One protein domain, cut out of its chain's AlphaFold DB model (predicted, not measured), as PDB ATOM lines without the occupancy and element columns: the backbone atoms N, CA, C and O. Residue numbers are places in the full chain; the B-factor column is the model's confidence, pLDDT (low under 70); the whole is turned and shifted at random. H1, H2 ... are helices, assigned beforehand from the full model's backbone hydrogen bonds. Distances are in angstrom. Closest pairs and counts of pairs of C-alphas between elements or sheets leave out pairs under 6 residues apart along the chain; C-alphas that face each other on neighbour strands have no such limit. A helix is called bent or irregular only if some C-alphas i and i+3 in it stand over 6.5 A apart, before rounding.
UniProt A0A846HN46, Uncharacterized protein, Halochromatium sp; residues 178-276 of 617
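AT A GLANCE: This is residues 178 to 276 of the 617 residues of an uncharacterized protein of Halochromatium sp (UniProt A0A846HN46). The longest helix, H8, lies toward one end of an elongated body of mostly crossed helices, and it packs on H7 with residues 270 to 274. Short helix H4 sits near the middle, with H1, H3 and H5 packed round it; H5 and H6 lie side by side as a hairpin that leads to H7, while H2 and the link after it lie toward the other end. The printed part has 99 residues with eight named helices, H1 to H8 in chain order, and no named strand; its class is all helix. It is compact, with a radius of gyration of the C-alphas of 13.1 A, and spans 44 by 27 by 19 A.

IN THESE COORDINATES: H8, residues 263 to 274, is 17.7 A long and ends at C-alpha 274 (34.878, 14.753, -55.927). It is irregular, with C-alphas 264 and 267 7.6 A apart. H7 is residues 247 to 253, and H6, residues 235 to 243, is 11.8 A long. H5, residues 223 to 231, is 12.3 A long. H4, residues 213 to 221, is 14.0 A long, begins at C-alpha 213 (40.595, 22.244, -40.802), and is irregular, with C-alphas 214 and 217 7.9 A apart. H3, residues 203 to 211, is 11.9 A long. H2 is residues 188 to 193, and H1, residues 178 to 183, begins at C-alpha 178 (41.518, 26.138, -30.673).

HOW THE PARTS SIT: H8 touches H7 at a steep tilt of 50 degrees, opposite ways; their closest C-alphas, Thr 249 and Asp 274, are 5.5 A apart. H7 touches H6 about perpendicular, at 87 degrees, with C-alphas 240 and 247 closest at 5.2 A. H6 and H5 form a hairpin at a shallow tilt of 4 degrees, with C-alphas 225 and 238 closest at 6.9 A. H5 touches H3, with C-alphas 204 and 229 closest at 5.9 A, and touches H4 only at the corner, with C-alphas 219 and 225 closest at 5.3 A. H3 and H4 form a hairpin at a steep tilt of 44 degrees, with C-alphas 209 and 216 closest at 4.8 A. H1 touches H4, with C-alphas 183 and 213 closest at 7.3 A, and only just touches H3, with 3 pairs of C-alphas within 8 A, the closest being 179 and 209 at 6.9 A. H2 is close to H1 but not clearly touching, with C-alphas 180 and 191 closest at 7.2 A. H8 and H4 are apart. Every O i to N i+4 pair is within hydrogen-bond range in H1, H2, H3, H5, H6 and H7; in H4 it is 3 of 5 and in H8 6 of 8.

THE WHOLE: The two C-alphas farthest apart, those of Val 198 and Leu 276, are 44.8 A apart. The printed part has no cut, and no link is long; H2 to H3 and H7 to H8 are short, the other links tight. The mean pLDDT of the printed part is 92.3, and residues 259 to 262 are under 70.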
ATOM      1  N   ALA A 178      42.668  25.975 -29.789       92.75
ATOM      2  CA  ALA A 178      41.518  26.138 -30.673       92.75
ATOM      3  C   ALA A 178      41.545  25.128 -31.832       92.75
ATOM      4  O   ALA A 178      40.505  24.556 -32.159       92.75
ATOM      5  N   ILE A 179      42.724  24.854 -32.401       92.00
ATOM      6  CA  ILE A 179      42.895  23.826 -33.438       92.00
ATOM      7  C   ILE A 179      42.611  22.430 -32.878       92.00
ATOM      8  O   ILE A 179      41.777  21.727 -33.437       92.00
ATOM      9  N   LEU A 180      43.219  22.055 -31.746       91.44
ATOM     10  CA  LEU A 180      43.005  20.739 -31.118       91.44
ATOM     11  C   LEU A 180      41.523  20.473 -30.818       91.44
ATOM     12  O   LEU A 180      41.010  19.388 -31.084       91.44
ATOM     13  N   ARG A 181      40.807  21.488 -30.313       89.25
ATOM     14  CA  ARG A 181      39.360  21.403 -30.062       89.25
ATOM     15  C   ARG A 181      38.566  21.184 -31.344       89.25
ATOM     16  O   ARG A 181      37.650  20.372 -31.350       89.25
ATOM     17  N   ARG A 182      38.911  21.890 -32.425       86.50
ATOM     18  CA  ARG A 182      38.247  21.729 -33.727       86.50
ATOM     19  C   ARG A 182      38.507  20.354 -34.348       86.50
ATOM     20  O   ARG A 182      37.647  19.820 -35.043       86.50
ATOM     21  N   GLU A 183      39.681  19.793 -34.106       85.50
ATOM     22  CA  GLU A 183      40.033  18.449 -34.562       85.50
ATOM     23  C   GLU A 183      39.348  17.340 -33.772       85.50
ATOM     24  O   GLU A 183      39.261  16.219 -34.267       85.50
ATOM     25  N   GLY A 184      38.889  17.633 -32.552       85.50
ATOM     26  CA  GLY A 184      38.468  16.597 -31.613       85.50
ATOM     27  C   GLY A 184      39.623  15.667 -31.227       85.50
ATOM     28  O   GLY A 184      39.386  14.499 -30.942       85.50
ATOM     29  N   HIS A 185      40.869  16.160 -31.292       83.50
ATOM     30  CA  HIS A 185      42.049  15.419 -30.864       83.50
ATOM     31  C   HIS A 185      43.037  16.327 -30.119       83.50
ATOM     32  O   HIS A 185      43.612  17.249 -30.690       83.50
ATOM     33  N   GLY A 186      43.235  16.068 -28.831       85.38
ATOM     34  CA  GLY A 186      43.945  16.894 -27.862       85.38
ATOM     35  C   GLY A 186      45.015  16.114 -27.111       85.38
ATOM     36  O   GLY A 186      45.060  16.140 -25.880       85.38
ATOM     37  N   ASP A 187      45.882  15.399 -27.824       93.50
ATOM     38  CA  ASP A 187      47.078  14.823 -27.215       93.50
ATOM     39  C   ASP A 187      48.266  15.804 -27.226       93.50
ATOM     40  O   ASP A 187      48.291  16.828 -27.921       93.50
ATOM     41  N   TRP A 188      49.274  15.517 -26.399       94.62
ATOM     42  CA  TRP A 188      50.424  16.409 -26.266       94.62
ATOM     43  C   TRP A 188      51.331  16.405 -27.501       94.62
ATOM     44  O   TRP A 188      52.012  17.398 -27.763       94.62
ATOM     45  N   ALA A 189      51.348  15.313 -28.270       95.19
ATOM     46  CA  ALA A 189      52.153  15.208 -29.482       95.19
ATOM     47  C   ALA A 189      51.601  16.141 -30.568       95.19
ATOM     48  O   ALA A 189      52.359  16.875 -31.206       95.19
ATOM     49  N   THR A 190      50.277  16.182 -30.693       94.62
ATOM     50  CA  THR A 190      49.536  17.079 -31.574       94.62
ATOM     51  C   THR A 190      49.703  18.528 -31.134       94.62
ATOM     52  O   THR A 190      50.011  19.378 -31.964       94.62
ATOM     53  N   TYR A 191      49.615  18.826 -29.832       96.88
ATOM     54  CA  TYR A 191      49.915  20.170 -29.323       96.88
ATOM     55  C   TYR A 191      51.337  20.619 -29.710       96.88
ATOM     56  O   TYR A 191      51.533  21.709 -30.252       96.88
ATOM     57  N   ASN A 192      52.331  19.749 -29.507       97.00
ATOM     58  CA  ASN A 192      53.732  20.041 -29.814       97.00
ATOM     59  C   ASN A 192      54.023  20.181 -31.308       97.00
ATOM     60  O   ASN A 192      54.983  20.860 -31.666       97.00
ATOM     61  N   PHE A 193      53.227  19.561 -32.180       96.12
ATOM     62  CA  PHE A 193      53.372  19.713 -33.626       96.12
ATOM     63  C   PHE A 193      53.236  21.178 -34.066       96.12
ATOM     64  O   PHE A 193      53.927  21.614 -34.988       96.12
ATOM     65  N   TYR A 194      52.392  21.957 -33.391       97.06
ATOM     66  CA  TYR A 194      52.162  23.363 -33.717       97.06
ATOM     67  C   TYR A 194      53.180  24.320 -33.093       97.06
ATOM     68  O   TYR A 194      53.038  25.532 -33.239       97.06
ATOM     69  N   LEU A 195      54.212  23.804 -32.423       96.38
ATOM     70  CA  LEU A 195      55.273  24.594 -31.809       96.38
ATOM     71  C   LEU A 195      56.622  24.318 -32.485       96.38
ATOM     72  O   LEU A 195      56.901  23.205 -32.937       96.38
ATOM     73  N   ASP A 196      57.476  25.337 -32.549       94.94
ATOM     74  CA  ASP A 196      58.864  25.193 -32.986       94.94
ATOM     75  C   ASP A 196      59.761  24.587 -31.876       94.94
ATOM     76  O   ASP A 196      59.299  24.123 -30.828       94.94
ATOM     77  N   ALA A 197      61.076  24.537 -32.103       93.00
ATOM     78  CA  ALA A 197      62.023  23.992 -31.125       93.00
ATOM     79  C   ALA A 197      62.132  24.825 -29.830       93.00
ATOM     80  O   ALA A 197      62.479  24.271 -28.783       93.00
ATOM     81  N   VAL A 198      61.827  26.123 -29.901       93.69
ATOM     82  CA  VAL A 198      61.928  27.107 -28.810       93.69
ATOM     83  C   VAL A 198      60.570  27.328 -28.126       93.69
ATOM     84  O   VAL A 198      60.505  27.928 -27.056       93.69
ATOM     85  N   GLY A 199      59.489  26.790 -28.691       91.50
ATOM     86  CA  GLY A 199      58.134  26.905 -28.164       91.50
ATOM     87  C   GLY A 199      57.310  28.030 -28.750       91.50
ATOM     88  O   GLY A 199      56.227  28.311 -28.229       91.50
ATOM     89  N   ASN A 200      57.793  28.691 -29.802       94.50
ATOM     90  CA  ASN A 200      56.966  29.658 -30.503       94.50
ATOM     91  C   ASN A 200      55.953  28.919 -31.378       94.50
ATOM     92  O   ASN A 200      56.256  27.841 -31.903       94.50
ATOM     93  N   PRO A 201      54.759  29.492 -31.579       95.06
ATOM     94  CA  PRO A 201      53.795  28.914 -32.491       95.06
ATOM     95  C   PRO A 201      54.353  28.858 -33.915       95.06
ATOM     96  O   PRO A 201      54.823  29.857 -34.462       95.06
ATOM     97  N   HIS A 202      54.282  27.683 -34.533       96.00
ATOM     98  CA  HIS A 202      54.740  27.474 -35.895       96.00
ATOM     99  C   HIS A 202      53.727  28.091 -36.864       96.00
ATOM    100  O   HIS A 202      52.802  27.419 -37.328       96.00
ATOM    101  N   ARG A 203      53.903  29.385 -37.166       96.50
ATOM    102  CA  ARG A 203      52.959  30.222 -37.930       96.50
ATOM    103  C   ARG A 203      52.341  29.503 -39.131       96.50
ATOM    104  O   ARG A 203      51.121  29.477 -39.249       96.50
ATOM    105  N   ASN A 204      53.161  28.879 -39.981       97.62
ATOM    106  CA  ASN A 204      52.664  28.210 -41.187       97.62
ATOM    107  C   ASN A 204      51.767  27.001 -40.876       97.62
ATOM    108  O   ASN A 204      50.773  26.795 -41.563       97.62
ATOM    109  N   ARG A 205      52.066  26.230 -39.819       97.50
ATOM    110  CA  ARG A 205      51.275  25.054 -39.416       97.50
ATOM    111  C   ARG A 205      49.937  25.469 -38.824       97.50
ATOM    112  O   ARG A 205      48.916  24.902 -39.201       97.50
ATOM    113  N   LEU A 206      49.937  26.488 -37.960       96.62
ATOM    114  CA  LEU A 206      48.700  27.076 -37.439       96.62
ATOM    115  C   LEU A 206      47.835  27.627 -38.579       96.62
ATOM    116  O   LEU A 206      46.663  27.284 -38.691       96.62
ATOM    117  N   GLN A 207      48.422  28.434 -39.469       96.56
ATOM    118  CA  GLN A 207      47.712  29.003 -40.614       96.56
ATOM    119  C   GLN A 207      47.146  27.914 -41.533       96.56
ATOM    120  O   GLN A 207      46.014  28.047 -42.002       96.56
ATOM    121  N   ALA A 208      47.903  26.845 -41.784       97.00
ATOM    122  CA  ALA A 208      47.458  25.720 -42.594       97.00
ATOM    123  C   ALA A 208      46.287  24.975 -41.940       97.00
ATOM    124  O   ALA A 208      45.282  24.761 -42.607       97.00
ATOM    125  N   ALA A 209      46.357  24.666 -40.643       95.50
ATOM    126  CA  ALA A 209      45.266  24.011 -39.917       95.50
ATOM    127  C   ALA A 209      44.006  24.890 -39.810       95.50
ATOM    128  O   ALA A 209      42.893  24.393 -39.948       95.50
ATOM    129  N   HIS A 210      44.156  26.209 -39.645       94.06
ATOM    130  CA  HIS A 210      43.022  27.137 -39.712       94.06
ATOM    131  C   HIS A 210      42.421  27.230 -41.112       94.06
ATOM    132  O   HIS A 210      41.207  27.366 -41.251       94.06
ATOM    133  N   SER A 211      43.267  27.189 -42.142       95.44
ATOM    134  CA  SER A 211      42.827  27.298 -43.530       95.44
ATOM    135  C   SER A 211      42.225  26.004 -44.046       95.44
ATOM    136  O   SER A 211      41.352  26.089 -44.891       95.44
ATOM    137  N   PHE A 212      42.675  24.846 -43.569       95.56
ATOM    138  CA  PHE A 212      42.269  23.517 -44.024       95.56
ATOM    139  C   PHE A 212      41.945  22.615 -42.824       95.56
ATOM    140  O   PHE A 212      42.610  21.597 -42.626       95.56
ATOM    141  N   PRO A 213      40.937  22.979 -42.013       92.75
ATOM    142  CA  PRO A 213      40.595  22.244 -40.802       92.75
ATOM    143  C   PRO A 213      40.290  20.775 -41.089       92.75
ATOM    144  O   PRO A 213      40.832  19.916 -40.409       92.75
ATOM    145  N   PHE A 214      39.535  20.480 -42.154       91.62
ATOM    146  CA  PHE A 214      39.241  19.113 -42.599       91.62
ATOM    147  C   PHE A 214      40.492  18.235 -42.808       91.62
ATOM    148  O   PHE A 214      40.433  17.022 -42.634       91.62
ATOM    149  N   PHE A 215      41.635  18.836 -43.149       94.69
ATOM    150  CA  PHE A 215      42.874  18.130 -43.488       94.69
ATOM    151  C   PHE A 215      43.949  18.236 -42.407       94.69
ATOM    152  O   PHE A 215      45.079  17.802 -42.619       94.69
ATOM    153  N   SER A 216      43.654  18.834 -41.255       93.00
ATOM    154  CA  SER A 216      44.688  19.217 -40.294       93.00
ATOM    155  C   SER A 216      45.442  18.025 -39.693       93.00
ATOM    156  O   SER A 216      46.647  18.130 -39.458       93.00
ATOM    157  N   GLN A 217      44.788  16.869 -39.559       91.44
ATOM    158  CA  GLN A 217      45.451  15.608 -39.232       91.44
ATOM    159  C   GLN A 217      46.402  15.151 -40.348       91.44
ATOM    160  O   GLN A 217      47.558  14.845 -40.070       91.44
ATOM    161  N   ALA A 218      45.972  15.170 -41.613       93.56
ATOM    162  CA  ALA A 218      46.829  14.804 -42.743       93.56
ATOM    163  C   ALA A 218      48.056  15.728 -42.855       93.56
ATOM    164  O   ALA A 218      49.159  15.257 -43.120       93.56
ATOM    165  N   LEU A 219      47.896  17.027 -42.563       95.50
ATOM    166  CA  LEU A 219      49.011  17.983 -42.493       95.50
ATOM    167  C   LEU A 219      50.064  17.601 -41.440       95.50
ATOM    168  O   LEU A 219      51.224  18.007 -41.555       95.50
ATOM    169  N   ARG A 220      49.671  16.843 -40.411       93.38
ATOM    170  CA  ARG A 220      50.605  16.240 -39.462       93.38
ATOM    171  C   ARG A 220      51.155  14.948 -40.012       93.38
ATOM    172  O   ARG A 220      52.365  14.841 -40.161       93.38
ATOM    173  N   ASP A 221      50.296  13.981 -40.274       93.19
ATOM    174  CA  ASP A 221      50.697  12.587 -40.425       93.19
ATOM    175  C   ASP A 221      51.463  12.343 -41.736       93.19
ATOM    176  O   ASP A 221      52.384  11.525 -41.768       93.19
ATOM    177  N   ASP A 222      51.184  13.124 -42.785       96.38
ATOM    178  CA  ASP A 222      51.907  13.068 -44.053       96.38
ATOM    179  C   ASP A 222      53.141  13.991 -44.049       96.38
ATOM    180  O   ASP A 222      53.067  15.218 -43.916       96.38
ATOM    181  N   TRP A 223      54.322  13.395 -44.225       96.31
ATOM    182  CA  TRP A 223      55.591  14.125 -44.201       96.31
ATOM    183  C   TRP A 223      55.765  15.099 -45.378       96.31
ATOM    184  O   TRP A 223      56.469  16.103 -45.226       96.31
ATOM    185  N   ARG A 224      55.155  14.826 -46.543       97.19
ATOM    186  CA  ARG A 224      55.217  15.700 -47.724       97.19
ATOM    187  C   ARG A 224      54.398  16.952 -47.464       97.19
ATOM    188  O   ARG A 224      54.932  18.050 -47.607       97.19
ATOM    189  N   LEU A 225      53.155  16.793 -46.997       97.62
ATOM    190  CA  LEU A 225      52.302  17.922 -46.614       97.62
ATOM    191  C   LEU A 225      52.975  18.773 -45.540       97.62
ATOM    192  O   LEU A 225      53.075  19.989 -45.693       97.62
ATOM    193  N   ARG A 226      53.527  18.137 -44.502       97.19
ATOM    194  CA  ARG A 226      54.254  18.827 -43.430       97.19
ATOM    195  C   ARG A 226      55.414  19.675 -43.961       97.19
ATOM    196  O   ARG A 226      55.562  20.832 -43.574       97.19
ATOM    197  N   ARG A 227      56.224  19.125 -44.869       97.56
ATOM    198  CA  ARG A 227      57.356  19.834 -45.486       97.56
ATOM    199  C   ARG A 227      56.899  21.039 -46.311       97.56
ATOM    200  O   ARG A 227      57.539  22.086 -46.244       97.56
ATOM    201  N   GLU A 228      55.821  20.905 -47.077       98.12
ATOM    202  CA  GLU A 228      55.282  22.000 -47.893       98.12
ATOM    203  C   GLU A 228      54.639  23.101 -47.030       98.12
ATOM    204  O   GLU A 228      54.856  24.287 -47.290       98.12
ATOM    205  N   VAL A 229      53.968  22.731 -45.932       97.75
ATOM    206  CA  VAL A 229      53.517  23.671 -44.891       97.75
ATOM    207  C   VAL A 229      54.704  24.441 -44.313       97.75
ATOM    208  O   VAL A 229      54.675  25.670 -44.256       97.75
ATOM    209  N   ASP A 230      55.773  23.750 -43.915       96.75
ATOM    210  CA  ASP A 230      56.944  24.389 -43.308       96.75
ATOM    211  C   ASP A 230      57.622  25.378 -44.271       96.75
ATOM    212  O   ASP A 230      58.067  26.446 -43.852       96.75
ATOM    213  N   ARG A 231      57.599  25.086 -45.577       97.69
ATOM    214  CA  ARG A 231      58.093  25.965 -46.652       97.69
ATOM    215  C   ARG A 231      57.155  27.117 -47.018       97.69
ATOM    216  O   ARG A 231      57.568  28.001 -47.763       97.69
ATOM    217  N   GLY A 232      55.917  27.113 -46.524       97.06
ATOM    218  CA  GLY A 232      54.910  28.119 -46.865       97.06
ATOM    219  C   GLY A 232      54.373  27.995 -48.295       97.06
ATOM    220  O   GLY A 232      53.967  28.998 -48.882       97.06
ATOM    221  N   VAL A 233      54.388  26.791 -48.875       97.75
ATOM    222  CA  VAL A 233      53.886  26.541 -50.235       97.75
ATOM    223  C   VAL A 233      52.349  26.467 -50.235       97.75
ATOM    224  O   VAL A 233      51.763  25.921 -49.297       97.75
ATOM    225  N   PRO A 234      51.652  27.003 -51.263       97.19
ATOM    226  CA  PRO A 234      50.200  26.873 -51.380       97.19
ATOM    227  C   PRO A 234      49.736  25.408 -51.413       97.19
ATOM    228  O   PRO A 234      50.043  24.666 -52.342       97.19
ATOM    229  N   LEU A 235      48.933  25.007 -50.424       97.88
ATOM    230  CA  LEU A 235      48.613  23.594 -50.171       97.88
ATOM    231  C   LEU A 235      47.516  23.007 -51.063       97.88
ATOM    232  O   LEU A 235      47.350  21.795 -51.079       97.88
ATOM    233  N   LEU A 236      46.757  23.830 -51.795       97.62
ATOM    234  CA  LEU A 236      45.560  23.370 -52.510       97.62
ATOM    235  C   LEU A 236      45.867  22.230 -53.499       97.62
ATOM    236  O   LEU A 236      45.143  21.241 -53.538       97.62
ATOM    237  N   ARG A 237      46.950  22.362 -54.279       97.81
ATOM    238  CA  ARG A 237      47.374  21.335 -55.247       97.81
ATOM    239  C   ARG A 237      48.013  20.132 -54.559       97.81
ATOM    240  O   ARG A 237      47.678  19.008 -54.895       97.81
ATOM    241  N   THR A 238      48.857  20.358 -53.556       97.88
ATOM    242  CA  THR A 238      49.521  19.272 -52.823       97.88
ATOM    243  C   THR A 238      48.518  18.395 -52.071       97.88
ATOM    244  O   THR A 238      48.634  17.176 -52.093       97.88
ATOM    245  N   LEU A 239      47.496  18.992 -51.449       97.75
ATOM    246  CA  LEU A 239      46.402  18.253 -50.815       97.75
ATOM    247  C   LEU A 239      45.599  17.450 -51.847       97.75
ATOM    248  O   LEU A 239      45.298  16.285 -51.606       97.75
ATOM    249  N   ALA A 240      45.292  18.048 -53.001       97.69
ATOM    250  CA  ALA A 240      44.612  17.367 -54.102       97.69
ATOM    251  C   ALA A 240      45.408  16.147 -54.604       97.69
ATOM    252  O   ALA A 240      44.842  15.070 -54.766       97.69
ATOM    253  N   GLU A 241      46.725  16.287 -54.769       97.38
ATOM    254  CA  GLU A 241      47.628  15.202 -55.175       97.38
ATOM    255  C   GLU A 241      47.706  14.080 -54.129       97.38
ATOM    256  O   GLU A 241      47.563  12.911 -54.477       97.38
ATOM    257  N   VAL A 242      47.890  14.419 -52.846       96.44
ATOM    258  CA  VAL A 242      48.002  13.432 -51.753       96.44
ATOM    259  C   VAL A 242      46.706  12.645 -51.567       96.44
ATOM    260  O   VAL A 242      46.748  11.436 -51.347       96.44
ATOM    261  N   HIS A 243      45.554  13.306 -51.688       95.50
ATOM    262  CA  HIS A 243      44.246  12.669 -51.530       95.50
ATOM    263  C   HIS A 243      43.650  12.132 -52.842       95.50
ATOM    264  O   HIS A 243      42.567  11.553 -52.800       95.50
ATOM    265  N   GLN A 244      44.340  12.301 -53.976       96.75
ATOM    266  CA  GLN A 244      43.897  11.881 -55.313       96.75
ATOM    267  C   GLN A 244      42.491  12.395 -55.681       96.75
ATOM    268  O   GLN A 244      41.648  11.649 -56.174       96.75
ATOM    269  N   ILE A 245      42.232  13.678 -55.423       97.38
ATOM    270  CA  ILE A 245      40.956  14.352 -55.722       97.38
ATOM    271  C   ILE A 245      41.196  15.705 -56.384       97.38
ATOM    272  O   ILE A 245      42.305  16.237 -56.361       97.38
ATOM    273  N   SER A 246      40.163  16.307 -56.967       97.50
ATOM    274  CA  SER A 246      40.296  17.616 -57.602       97.50
ATOM    275  C   SER A 246      40.561  18.749 -56.585       97.50
ATOM    276  O   SER A 246      40.008  18.759 -55.478       97.50
ATOM    277  N   PRO A 247      41.326  19.795 -56.966       97.62
ATOM    278  CA  PRO A 247      41.506  21.000 -56.146       97.62
ATOM    279  C   PRO A 247      40.191  21.683 -55.748       97.62
ATOM    280  O   PRO A 247      40.110  22.315 -54.697       97.62
ATOM    281  N   ARG A 248      39.145  21.542 -56.571       96.75
ATOM    282  CA  ARG A 248      37.799  22.051 -56.283       96.75
ATOM    283  C   ARG A 248      37.222  21.411 -55.019       96.75
ATOM    284  O   ARG A 248      36.649  22.120 -54.198       96.75
ATOM    285  N   THR A 249      37.412  20.109 -54.842       96.62
ATOM    286  CA  THR A 249      36.934  19.374 -53.663       96.62
ATOM    287  C   THR A 249      37.701  19.784 -52.411       96.62
ATOM    288  O   THR A 249      37.089  20.036 -51.379       96.62
ATOM    289  N   ILE A 250      39.022  19.989 -52.507       96.62
ATOM    290  CA  ILE A 250      39.807  20.560 -51.397       96.62
ATOM    291  C   ILE A 250      39.297  21.959 -51.024       96.62
ATOM    292  O   ILE A 250      39.112  22.262 -49.845       96.62
ATOM    293  N   GLN A 251      39.046  22.809 -52.024       96.19
ATOM    294  CA  GLN A 251      38.535  24.165 -51.819       96.19
ATOM    295  C   GLN A 251      37.150  24.158 -51.161       96.19
ATOM    296  O   GLN A 251      36.870  25.009 -50.319       96.19
ATOM    297  N   HIS A 252      36.300  23.204 -51.531       94.75
ATOM    298  CA  HIS A 252      35.000  23.000 -50.912       94.75
ATOM    299  C   HIS A 252      35.140  22.574 -49.443       94.75
ATOM    300  O   HIS A 252      34.545  23.192 -48.562       94.75
ATOM    301  N   CYS A 253      36.032  21.618 -49.165       93.62
ATOM    302  CA  CYS A 253      36.285  21.107 -47.817       93.62
ATOM    303  C   CYS A 253      36.966  22.086 -46.859       93.62
ATOM    304  O   CYS A 253      37.094  21.808 -45.666       93.62
ATOM    305  N   ARG A 254      37.375  23.254 -47.353       92.06
ATOM    306  CA  ARG A 254      38.038  24.301 -46.575       92.06
ATOM    307  C   ARG A 254      37.221  24.768 -45.366       92.06
ATOM    308  O   ARG A 254      37.793  25.164 -44.355       92.06
ATOM    309  N   TYR A 255      35.898  24.730 -45.473       84.25
ATOM    310  CA  TYR A 255      34.999  25.261 -44.450       84.25
ATOM    311  C   TYR A 255      34.433  24.183 -43.516       84.25
ATOM    312  O   TYR A 255      33.649  24.518 -42.633       84.25
ATOM    313  N   PHE A 256      34.838  22.914 -43.663       83.38
ATOM    314  CA  PHE A 256      34.303  21.816 -42.850       83.38
ATOM    315  C   PHE A 256      35.054  21.600 -41.549       83.38
ATOM    316  O   PHE A 256      36.283  21.631 -41.493       83.38
ATOM    317  N   GLU A 257      34.290  21.312 -40.497       81.12
ATOM    318  CA  GLU A 257      34.831  20.971 -39.187       81.12
ATOM    319  C   GLU A 257      35.003  19.442 -39.048       81.12
ATOM    320  O   GLU A 257      34.011  18.711 -39.131       81.12
ATOM    321  N   PRO A 258      36.236  18.939 -38.816       71.00
ATOM    322  CA  PRO A 258      36.541  17.507 -38.711       71.00
ATOM    323  C   PRO A 258      35.723  16.763 -37.665       71.00
ATOM    324  O   PRO A 258      35.326  15.628 -37.908       71.00
ATOM    325  N   ALA A 259      35.455  17.402 -36.520       66.75
ATOM    326  CA  ALA A 259      34.833  16.775 -35.353       66.75
ATOM    327  C   ALA A 259      33.466  16.122 -35.641       66.75
ATOM    328  O   ALA A 259      32.989  15.309 -34.854       66.75
ATOM    329  N   ARG A 260      32.825  16.459 -36.765       67.00
ATOM    330  CA  ARG A 260      31.511  15.928 -37.158       67.00
ATOM    331  C   ARG A 260      31.585  14.703 -38.062       67.00
ATOM    332  O   ARG A 260      30.591  14.005 -38.225       67.00
ATOM    333  N   ILE A 261      32.740  14.452 -38.668       69.88
ATOM    334  CA  ILE A 261      32.926  13.414 -39.676       69.88
ATOM    335  C   ILE A 261      33.929  12.442 -39.073       69.88
ATOM    336  O   ILE A 261      35.109  12.762 -38.960       69.88
ATOM    337  N   GLY A 262      33.461  11.274 -38.626       69.56
ATOM    338  CA  GLY A 262      34.348  10.269 -38.033       69.56
ATOM    339  C   GLY A 262      35.529   9.975 -38.965       69.56
ATOM    340  O   GLY A 262      35.315   9.813 -40.168       69.56
ATOM    341  N   GLN A 263      36.750   9.921 -38.418       71.06
ATOM    342  CA  GLN A 263      38.005   9.810 -39.186       71.06
ATOM    343  C   GLN A 263      37.970   8.685 -40.234       71.06
ATOM    344  O   GLN A 263      38.390   8.886 -41.373       71.06
ATOM    345  N   ASP A 264      37.360   7.546 -39.893       71.81
ATOM    346  CA  ASP A 264      37.215   6.380 -40.776       71.81
ATOM    347  C   ASP A 264      36.470   6.675 -42.096       71.81
ATOM    348  O   ASP A 264      36.606   5.934 -43.068       71.81
ATOM    349  N   HIS A 265      35.690   7.757 -42.158       79.69
ATOM    350  CA  HIS A 265      34.867   8.106 -43.318       79.69
ATOM    351  C   HIS A 265      35.469   9.222 -44.183       79.69
ATOM    352  O   HIS A 265      34.904   9.537 -45.231       79.69
ATOM    353  N   HIS A 266      36.606   9.815 -43.793       86.38
ATOM    354  CA  HIS A 266      37.175  10.991 -44.473       86.38
ATOM    355  C   HIS A 266      37.512  10.720 -45.941       86.38
ATOM    356  O   HIS A 266      37.083  11.462 -46.822       86.38
ATOM    357  N   SER A 267      38.240   9.640 -46.226       88.62
ATOM    358  CA  SER A 267      38.671   9.302 -47.591       88.62
ATOM    359  C   SER A 267      37.501   8.925 -48.504       88.62
ATOM    360  O   SER A 267      37.486   9.267 -49.687       88.62
ATOM    361  N   THR A 268      36.497   8.233 -47.966       87.69
ATOM    362  CA  THR A 268      35.271   7.894 -48.693       87.69
ATOM    363  C   THR A 268      34.472   9.151 -49.009       87.69
ATOM    364  O   THR A 268      34.109   9.348 -50.165       87.69
ATOM    365  N   LEU A 269      34.286  10.042 -48.032       90.06
ATOM    366  CA  LEU A 269      33.575  11.300 -48.235       90.06
ATOM    367  C   LEU A 269      34.255  12.184 -49.289       90.06
ATOM    368  O   LEU A 269      33.579  12.716 -50.163       90.06
ATOM    369  N   LEU A 270      35.584  12.319 -49.242       93.94
ATOM    370  CA  LEU A 270      36.331  13.109 -50.225       93.94
ATOM    371  C   LEU A 270      36.120  12.600 -51.654       93.94
ATOM    372  O   LEU A 270      35.839  13.396 -52.544       93.94
ATOM    373  N   ARG A 271      36.196  11.281 -51.865       93.56
ATOM    374  CA  ARG A 271      35.951  10.675 -53.184       93.56
ATOM    375  C   ARG A 271      34.513  10.881 -53.652       93.56
ATOM    376  O   ARG A 271      34.295  11.159 -54.825       93.56
ATOM    377  N   GLN A 272      33.545  10.775 -52.745       92.38
ATOM    378  CA  GLN A 272      32.134  11.015 -53.050       92.38
ATOM    379  C   GLN A 272      31.882  12.473 -53.459       92.38
ATOM    380  O   GLN A 272      31.243  12.718 -54.477       92.38
ATOM    381  N   LEU A 273      32.425  13.439 -52.713       95.25
ATOM    382  CA  LEU A 273      32.327  14.861 -53.056       95.25
ATOM    383  C   LEU A 273      33.020  15.176 -54.387       95.25
ATOM    384  O   LEU A 273      32.527  15.996 -55.158       95.25
ATOM    385  N   ASP A 274      34.134  14.509 -54.692       96.75
ATOM    386  CA  ASP A 274      34.878  14.753 -55.927       96.75
ATOM    387  C   ASP A 274      34.119  14.346 -57.194       96.75
ATOM    388  O   ASP A 274      34.246  15.006 -58.227       96.75
ATOM    389  N   GLN A 275      33.268  13.324 -57.088       94.12
ATOM    390  CA  GLN A 275      32.408  12.845 -58.173       94.12
ATOM    391  C   GLN A 275      31.240  13.795 -58.486       94.12
ATOM    392  O   GLN A 275      30.637  13.699 -59.553       94.12
ATOM    393  N   LEU A 276      30.907  14.723 -57.582       95.69
ATOM    394  CA  LEU A 276      29.753  15.608 -57.734       95.69
ATOM    395  C   LEU A 276      30.084  16.864 -58.541       95.69
ATOM    396  O   LEU A 276      31.106  17.496 -58.288       95.69
TER     397      LEU A 276